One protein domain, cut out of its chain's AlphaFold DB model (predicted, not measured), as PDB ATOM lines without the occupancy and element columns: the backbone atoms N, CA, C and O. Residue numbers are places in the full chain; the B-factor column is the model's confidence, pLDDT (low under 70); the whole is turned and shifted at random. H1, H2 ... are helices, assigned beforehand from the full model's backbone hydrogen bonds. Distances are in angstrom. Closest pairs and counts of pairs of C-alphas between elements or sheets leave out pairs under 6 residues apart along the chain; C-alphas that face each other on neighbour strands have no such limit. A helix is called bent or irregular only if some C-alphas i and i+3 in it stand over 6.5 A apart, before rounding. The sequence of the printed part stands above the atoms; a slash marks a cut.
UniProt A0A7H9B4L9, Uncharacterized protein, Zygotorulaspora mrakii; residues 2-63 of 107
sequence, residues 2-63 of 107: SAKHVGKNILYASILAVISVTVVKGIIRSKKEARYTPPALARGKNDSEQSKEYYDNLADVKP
ATOM      1  N   SER A   2      77.365  13.310  -9.809       56.81
ATOM      2  CA  SER A   2      77.597  14.615  -9.167       56.81
ATOM      3  C   SER A   2      77.059  14.622  -7.730       56.81
ATOM      4  O   SER A   2      75.890  14.299  -7.518       56.81
ATOM      5  N   ALA A   3      77.888  15.013  -6.753       67.06
ATOM      6  CA  ALA A   3      77.568  15.017  -5.316       67.06
ATOM      7  C   ALA A   3      76.244  15.736  -4.976       67.06
ATOM      8  O   ALA A   3      75.546  15.372  -4.032       67.06
ATOM      9  N   LYS A   4      75.841  16.702  -5.814       70.88
ATOM     10  CA  LYS A   4      74.571  17.433  -5.702       70.88
ATOM     11  C   LYS A   4      73.328  16.543  -5.867       70.88
ATOM     12  O   LYS A   4      72.296  16.837  -5.278       70.88
ATOM     13  N   HIS A   5      73.410  15.472  -6.657       75.06
ATOM     14  CA  HIS A   5      72.292  14.545  -6.884       75.06
ATOM     15  C   HIS A   5      72.184  13.524  -5.749       75.06
ATOM     16  O   HIS A   5      71.088  13.209  -5.298       75.06
ATOM     17  N   VAL A   6      73.330  13.079  -5.226       79.69
ATOM     18  CA  VAL A   6      73.394  12.162  -4.080       79.69
ATOM     19  C   VAL A   6      72.809  12.822  -2.827       79.69
ATOM     20  O   VAL A   6      71.979  12.218  -2.155       79.69
ATOM     21  N   GLY A   7      73.146  14.091  -2.564       84.25
ATOM     22  CA  GLY A   7      72.603  14.831  -1.419       84.25
ATOM     23  C   GLY A   7      71.080  15.013  -1.464       84.25
ATOM     24  O   GLY A   7      70.411  14.830  -0.450       84.25
ATOM     25  N   LYS A   8      70.511  15.303  -2.643       87.38
ATOM     26  CA  LYS A   8      69.052  15.425  -2.815       87.38
ATOM     27  C   LYS A   8      68.331  14.102  -2.561       87.38
ATOM     28  O   LYS A   8      67.319  14.088  -1.870       87.38
ATOM     29  N   ASN A   9      68.876  12.992  -3.055       88.94
ATOM     30  CA  ASN A   9      68.276  11.672  -2.856       88.94
ATOM     31  C   ASN A   9      68.290  11.253  -1.380       88.94
ATOM     32  O   ASN A   9      67.288  10.741  -0.885       88.94
ATOM     33  N   ILE A  10      69.386  11.522  -0.662       91.94
ATOM     34  CA  ILE A  10      69.484  11.258   0.783       91.94
ATOM     35  C   ILE A  10      68.468  12.106   1.559       91.94
ATOM     36  O   ILE A  10      67.811  11.595   2.464       91.94
ATOM     37  N   LEU A  11      68.292  13.376   1.178       92.81
ATOM     38  CA  LEU A  11      67.306  14.260   1.797       92.81
ATOM     39  C   LEU A  11      65.867  13.770   1.575       92.81
ATOM     40  O   LEU A  11      65.070  13.748   2.508       92.81
ATOM     41  N   TYR A  12      65.519  13.344   0.359       94.69
ATOM     42  CA  TYR A  12      64.186  12.793   0.101       94.69
ATOM     43  C   TYR A  12      63.949  11.479   0.850       94.69
ATOM     44  O   TYR A  12      62.868  11.278   1.407       94.69
ATOM     45  N   ALA A  13      64.962  10.611   0.927       93.81
ATOM     46  CA  ALA A  13      64.874   9.358   1.669       93.81
ATOM     47  C   ALA A  13      64.675   9.587   3.177       93.81
ATOM     48  O   ALA A  13      63.861   8.898   3.794       93.81
ATOM     49  N   SER A  14      65.357  10.571   3.773       95.50
ATOM     50  CA  SER A  14      65.202  10.878   5.199       95.50
ATOM     51  C   SER A  14      63.824  11.460   5.520       95.50
ATOM     52  O   SER A  14      63.203  11.048   6.499       95.50
ATOM     53  N   ILE A  15      63.296  12.343   4.667       96.31
ATOM     54  CA  ILE A  15      61.939  12.890   4.818       96.31
ATOM     55  C   ILE A  15      60.897  11.768   4.733       96.31
ATOM     56  O   ILE A  15      60.025  11.672   5.598       96.31
ATOM     57  N   LEU A  16      61.011  10.882   3.739       96.69
ATOM     58  CA  LEU A  16      60.114   9.731   3.602       96.69
ATOM     59  C   LEU A  16      60.179   8.801   4.819       96.69
ATOM     60  O   LEU A  16      59.138   8.355   5.304       96.69
ATOM     61  N   ALA A  17      61.377   8.554   5.353       96.19
ATOM     62  CA  ALA A  17      61.546   7.743   6.551       96.19
ATOM     63  C   ALA A  17      60.813   8.356   7.754       96.19
ATOM     64  O   ALA A  17      60.036   7.664   8.413       96.19
ATOM     65  N   VAL A  18      60.974   9.660   8.002       97.12
ATOM     66  CA  VAL A  18      60.292  10.345   9.114       97.12
ATOM     67  C   VAL A  18      58.772  10.290   8.952       97.12
ATOM     68  O   VAL A  18      58.076   9.951   9.909       97.12
ATOM     69  N   ILE A  19      58.254  10.546   7.747       97.00
ATOM     70  CA  ILE A  19      56.811  10.473   7.459       97.00
ATOM     71  C   ILE A  19      56.274   9.055   7.694       97.00
ATOM     72  O   ILE A  19      55.218   8.881   8.299       97.00
ATOM     73  N   SER A  20      57.001   8.023   7.264       96.62
ATOM     74  CA  SER A  20      56.558   6.637   7.457       96.62
ATOM     75  C   SER A  20      56.412   6.284   8.942       96.62
ATOM     76  O   SER A  20      55.404   5.706   9.354       96.62
ATOM     77  N   VAL A  21      57.369   6.711   9.771       96.81
ATOM     78  CA  VAL A  21      57.359   6.455  11.214       96.81
ATOM     79  C   VAL A  21      56.212   7.201  11.893       96.81
ATOM     80  O   VAL A  21      55.540   6.625  12.751       96.81
ATOM     81  N   THR A  22      55.951   8.458  11.524       96.12
ATOM     82  CA  THR A  22      54.861   9.239  12.130       96.12
ATOM     83  C   THR A  22      53.490   8.670  11.777       96.12
ATOM     84  O   THR A  22      52.652   8.541  12.672       96.12
ATOM     85  N   VAL A  23      53.281   8.243  10.527       97.12
ATOM     86  CA  VAL A  23      52.033   7.597  10.084       97.12
ATOM     87  C   VAL A  23      51.801   6.286  10.830       97.12
ATOM     88  O   VAL A  23      50.739   6.093  11.426       97.12
ATOM     89  N   VAL A  24      52.801   5.400  10.872       96.75
ATOM     90  CA  VAL A  24      52.686   4.112  11.575       96.75
ATOM     91  C   VAL A  24      52.429   4.326  13.067       96.75
ATOM     92  O   VAL A  24      51.545   3.685  13.641       96.75
ATOM     93  N   LYS A  25      53.133   5.273  13.699       95.88
ATOM     94  CA  LYS A  25      52.922   5.616  15.111       95.88
ATOM     95  C   LYS A  25      51.515   6.164  15.364       95.88
ATOM     96  O   LYS A  25      50.923   5.822  16.385       95.88
ATOM     97  N   GLY A  26      50.969   6.956  14.439       94.12
ATOM     98  CA  GLY A  26      49.585   7.431  14.477       94.12
ATOM     99  C   GLY A  26      48.582   6.281  14.439       94.12
ATOM    100  O   GLY A  26      47.750   6.170  15.334       94.12
ATOM    101  N   ILE A  27      48.724   5.360  13.481       92.88
ATOM    102  CA  ILE A  27      47.834   4.193  13.347       92.88
ATOM    103  C   ILE A  27      47.892   3.306  14.596       92.88
ATOM    104  O   ILE A  27      46.853   2.891  15.109       92.88
ATOM    105  N   ILE A  28      49.092   3.013  15.109       90.38
ATOM    106  CA  ILE A  28      49.258   2.207  16.331       90.38
ATOM    107  C   ILE A  28      48.603   2.906  17.521       90.38
ATOM    108  O   ILE A  28      47.923   2.252  18.313       90.38
ATOM    109  N   ARG A  29      48.778   4.225  17.645       89.12
ATOM    110  CA  ARG A  29      48.151   5.014  18.706       89.12
ATOM    111  C   ARG A  29      46.630   4.965  18.610       89.12
ATOM    112  O   ARG A  29      46.009   4.636  19.612       89.12
ATOM    113  N   SER A  30      46.046   5.183  17.433       85.19
ATOM    114  CA  SER A  30      44.593   5.094  17.233       85.19
ATOM    115  C   SER A  30      44.053   3.695  17.536       85.19
ATOM    116  O   SER A  30      43.032   3.565  18.202       85.19
ATOM    117  N   LYS A  31      44.762   2.632  17.128       82.88
ATOM    118  CA  LYS A  31      44.393   1.247  17.470       82.88
ATOM    119  C   LYS A  31      44.478   0.975  18.970       82.88
ATOM    120  O   LYS A  31      43.650   0.246  19.506       82.88
ATOM    121  N   LYS A  32      45.485   1.530  19.648       82.44
ATOM    122  CA  LYS A  32      45.616   1.423  21.102       82.44
ATOM    123  C   LYS A  32      44.472   2.166  21.783       82.44
ATOM    124  O   LYS A  32      43.816   1.587  22.632       82.44
ATOM    125  N   GLU A  33      44.209   3.406  21.391       80.56
ATOM    126  CA  GLU A  33      43.113   4.201  21.943       80.56
ATOM    127  C   GLU A  33      41.770   3.479  21.763       80.56
ATOM    128  O   GLU A  33      41.079   3.309  22.756       80.56
ATOM    129  N   ALA A  34      41.474   2.919  20.584       75.50
ATOM    130  CA  ALA A  34      40.256   2.134  20.342       75.50
ATOM    131  C   ALA A  34      40.110   0.892  21.246       75.50
ATOM    132  O   ALA A  34      39.011   0.556  21.657       75.50
ATOM    133  N   ARG A  35      41.213   0.217  21.601       69.69
ATOM    134  CA  ARG A  35      41.188  -0.949  22.511       69.69
ATOM    135  C   ARG A  35      41.084  -0.584  23.990       69.69
ATOM    136  O   ARG A  35      40.842  -1.453  24.816       69.69
ATOM    137  N   TYR A  36      41.361   0.666  24.349       69.88
ATOM    138  CA  TYR A  36      41.387   1.107  25.743       69.88
ATOM    139  C   TYR A  36      40.412   2.253  26.011       69.88
ATOM    140  O   TYR A  36      40.472   2.842  27.091       69.88
ATOM    141  N   THR A  37      39.514   2.586  25.075       66.94
ATOM    142  CA  THR A  37      38.426   3.522  25.356       66.94
ATOM    143  C   THR A  37      37.541   2.902  26.431       66.94
ATOM    144  O   THR A  37      36.907   1.878  26.172       66.94
ATOM    145  N   PRO A  38      37.493   3.470  27.650       62.06
ATOM    146  CA  PRO A  38      36.699   2.889  28.713       62.06
ATOM    147  C   PRO A  38      35.220   2.913  28.302       62.06
ATOM    148  O   PRO A  38      34.763   3.897  27.709       62.06
ATOM    149  N   PRO A  39      34.434   1.888  28.673       57.59
ATOM    150  CA  PRO A  39      33.020   1.790  28.304       57.59
ATOM    151  C   PRO A  39      32.184   2.988  28.792       57.59
ATOM    152  O   PRO A  39      31.128   3.283  28.241       57.59
ATOM    153  N   ALA A  40      32.679   3.734  29.789       59.09
ATOM    154  CA  ALA A  40      32.085   4.987  30.250       59.09
ATOM    155  C   ALA A  40      32.101   6.116  29.195       59.09
ATOM    156  O   ALA A  40      31.215   6.961  29.218       59.09
ATOM    157  N   LEU A  41      33.070   6.119  28.270       59.41
ATOM    158  CA  LEU A  41      33.150   7.057  27.139       59.41
ATOM    159  C   LEU A  41      32.519   6.484  25.855       59.41
ATOM    160  O   LEU A  41      32.090   7.253  24.999       59.41
ATOM    161  N   ALA A  42      32.430   5.154  25.726       56.28
ATOM    162  CA  ALA A  42      31.850   4.472  24.560       56.28
ATOM    163  C   ALA A  42      30.308   4.383  24.584       56.28
ATOM    164  O   ALA A  42      29.689   4.168  23.546       56.28
ATOM    165  N   ARG A  43      29.672   4.630  25.740       53.81
ATOM    166  CA  ARG A  43      28.209   4.569  25.970       53.81
ATOM    167  C   ARG A  43      27.331   5.480  25.093       53.81
ATOM    168  O   ARG A  43      26.114   5.449  25.229       53.81
ATOM    169  N   GLY A  44      27.921   6.300  24.222       53.84
ATOM    170  CA  GLY A  44      27.202   7.142  23.260       53.84
ATOM    171  C   GLY A  44      26.920   6.487  21.902       53.84
ATOM    172  O   GLY A  44      26.242   7.106  21.084       53.84
ATOM    173  N   LYS A  45      27.429   5.276  21.628       52.84
ATOM    174  CA  LYS A  45      27.192   4.556  20.364       52.84
ATOM    175  C   LYS A  45      26.496   3.216  20.617       52.84
ATOM    176  O   LYS A  45      27.117   2.279  21.088       52.84
ATOM    177  N   ASN A  46      25.199   3.201  20.307       51.41
ATOM    178  CA  ASN A  46      24.313   2.080  19.970       51.41
ATOM    179  C   ASN A  46      24.711   0.667  20.459       51.41
ATOM    180  O   ASN A  46      25.615   0.035  19.918       51.41
ATOM    181  N   ASP A  47      23.899   0.125  21.373       53.72
ATOM    182  CA  ASP A  47      23.991  -1.217  21.985       53.72
ATOM    183  C   ASP A  47      24.030  -2.410  20.996       53.72
ATOM    184  O   ASP A  47      24.268  -3.544  21.406       53.72
ATOM    185  N   SER A  48      23.809  -2.202  19.694       52.38
ATOM    186  CA  SER A  48      23.784  -3.266  18.678       52.38
ATOM    187  C   SER A  48      25.141  -3.589  18.033       52.38
ATOM    188  O   SER A  48      25.253  -4.615  17.363       52.38
ATOM    189  N   GLU A  49      26.180  -2.767  18.223       54.22
ATOM    190  CA  GLU A  49      27.550  -3.064  17.744       54.22
ATOM    191  C   GLU A  49      28.440  -3.712  18.821       54.22
ATOM    192  O   GLU A  49      29.495  -4.273  18.521       54.22
ATOM    193  N   GLN A  50      27.980  -3.707  20.073       54.50
ATOM    194  CA  GLN A  50      28.771  -4.084  21.242       54.50
ATOM    195  C   GLN A  50      29.156  -5.576  21.278       54.50
ATOM    196  O   GLN A  50      30.200  -5.929  21.827       54.50
ATOM    197  N   SER A  51      28.359  -6.467  20.670       54.22
ATOM    198  CA  SER A  51      28.655  -7.910  20.624       54.22
ATOM    199  C   SER A  51      29.792  -8.261  19.658       54.22
ATOM    200  O   SER A  51      30.577  -9.171  19.942       54.22
ATOM    201  N   LYS A  52      29.929  -7.522  18.546       56.78
ATOM    202  CA  LYS A  52      31.052  -7.672  17.607       56.78
ATOM    203  C   LYS A  52      32.345  -7.140  18.220       56.78
ATOM    204  O   LYS A  52      33.373  -7.806  18.150       56.78
ATOM    205  N   GLU A  53      32.261  -6.006  18.909       62.38
ATOM    206  CA  GLU A  53      33.414  -5.349  19.529       62.38
ATOM    207  C   GLU A  53      33.950  -6.114  20.761       62.38
ATOM    208  O   GLU A  53      35.155  -6.117  21.012       62.38
ATOM    209  N   TYR A  54      33.084  -6.847  21.484       60.22
ATOM    210  CA  TYR A  54      33.463  -7.628  22.675       60.22
ATOM    211  C   TYR A  54      34.548  -8.683  22.405       60.22
ATOM    212  O   TYR A  54      35.402  -8.933  23.256       60.22
ATOM    213  N   TYR A  55      34.524  -9.309  21.224       61.56
ATOM    214  CA  TYR A  55      35.504 -10.327  20.834       61.56
ATOM    215  C   TYR A  55      36.709  -9.765  20.066       61.56
ATOM    216  O   TYR A  55      37.726 -10.454  19.964       61.56
ATOM    217  N   ASP A  56      36.635  -8.528  19.569       65.00
ATOM    218  CA  ASP A  56      37.745  -7.867  18.870       65.00
ATOM    219  C   ASP A  56      38.858  -7.425  19.837       65.00
ATOM    220  O   ASP A  56      40.031  -7.314  19.454       65.00
ATOM    221  N   ASN A  57      38.517  -7.224  21.113       64.62
ATOM    222  CA  ASN A  57      39.466  -6.914  22.171       64.62
ATOM    223  C   ASN A  57      39.667  -8.101  23.122       64.62
ATOM    224  O   ASN A  57      38.922  -8.300  24.079       64.62
ATOM    225  N   LEU A  58      40.744  -8.868  22.912       61.09
ATOM    226  CA  LEU A  58      41.109 -10.007  23.773       61.09
ATOM    227  C   LEU A  58      41.248  -9.649  25.265       61.09
ATOM    228  O   LEU A  58      41.163 -10.544  26.101       61.09
ATOM    229  N   ALA A  59      41.478  -8.376  25.606       61.91
ATOM    230  CA  ALA A  59      41.574  -7.926  26.994       61.91
ATOM    231  C   ALA A  59      40.219  -7.916  27.729       61.91
ATOM    232  O   ALA A  59      40.197  -8.054  28.952       61.91
ATOM    233  N   ASP A  60      39.107  -7.789  27.001       64.75
ATOM    234  CA  ASP A  60      37.759  -7.717  27.579       64.75
ATOM    235  C   ASP A  60      37.106  -9.105  27.732       64.75
ATOM    236  O   ASP A  60      36.129  -9.278  28.475       64.75
ATOM    237  N   VAL A  61      37.684 -10.123  27.085       66.56
ATOM    238  CA  VAL A  61      37.227 -11.513  27.155       66.56
ATOM    239  C   VAL A  61      37.668 -12.133  28.479       66.56
ATOM    240  O   VAL A  61      38.830 -12.488  28.683       66.56
ATOM    241  N   LYS A  62      36.716 -12.318  29.397       64.50
ATOM    242  CA  LYS A  62      36.973 -13.023  30.658       64.50
ATOM    243  C   LYS A  62      37.156 -14.524  30.383       64.50
ATOM    244  O   LYS A  62      36.236 -15.158  29.856       64.50
ATOM    245  N   PRO A  63      38.293 -15.138  30.762       64.94
ATOM    246  CA  PRO A  63      38.486 -16.570  30.571       64.94
ATOM    247  C   PRO A  63      37.452 -17.357  31.392       64.94
ATOM    248  O   PRO A  63      37.291 -17.131  32.590       64.94
TER     249      PRO A  63
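AT A GLANCE: This is residues 2 to 63 of the 107 residues of an uncharacterized protein of Zygotorulaspora mrakii (UniProt A0A7H9B4L9). One long, straight helix, H1, makes a shaft that sticks out alone over residues 2 to 33, with a small loose head of two short helices, H2 and H3, and their loops at its far end. H1 makes most of the length, and the head is a loose turn of chain in which the helices keep clear of one another. The printed part has 62 residues with three named helices, in the order H1, H2, H3, and no named strand; the class is all helix. The whole is extended, with a radius of gyration of the C-alphas of 20.7 A and spans of 63 by 27 by 16 A.

HOW THE PARTS SIT: The longest helix is H1, residues 3 to 36, and residues 2 to 33, of which 3 to 33 belong to H1, stand free: no C-alpha 8 or more residues away along the chain is within 10 A of them. A tight link of 2 residues joins H1 to H2, residues 39 to 42. A short link of 7 residues joins H2 to H3, residues 50 to 56, and these linking residues, 43 to 49, stand free as well. H1 and H2 are apart, with no C-alpha of the one within 8 A of the other. By the same measure H2 and H3 are apart, and H1 and H3 are apart. In H1, 29 of 30 pairs of O i and N i+4 are within hydrogen-bond range, while H3 has 1 of 3, beside 1 of 4 pairs of O i and N i+3; H2 is too short for an O i to N i+4 pair, and its one O i to N i+3 pair is within range.

IN THESE COORDINATES: H1 begins at C-alpha 3 of Ala 3, at (77.568, 15.017, -5.316), and ends at C-alpha 36 of Tyr 36, at (41.387, 1.107, 25.743), 49.7 A from first to last C-alpha. H2 runs from Pro 39 to Ala 42 and measures 4.8 A. H3 runs from Gln 50 to Asp 56, measures 10.0 A and ends with C-alpha 56 at (37.745, -7.867, 18.870). H3 is neither bent nor irregular, but only just: C-alphas 52 and 55 are 6.1 A apart. Residues 57 to 63 follow with no named element.

THE WHOLE: The two C-alphas farthest apart are those of Ser 2 and Asp 47, at 64.0 A, and the first and last printed C-alphas, of Ser 2 and Pro 63, are 63.9 A apart. The printed part has no cut, and no link between named helices is long. The mean pLDDT of the printed part is 75.0, and it is 88 in H1, 58 in H2 and 59 in H3. The model's confidence is low, under 70, in 31 residues, namely 2 to 3 and 35 to 63.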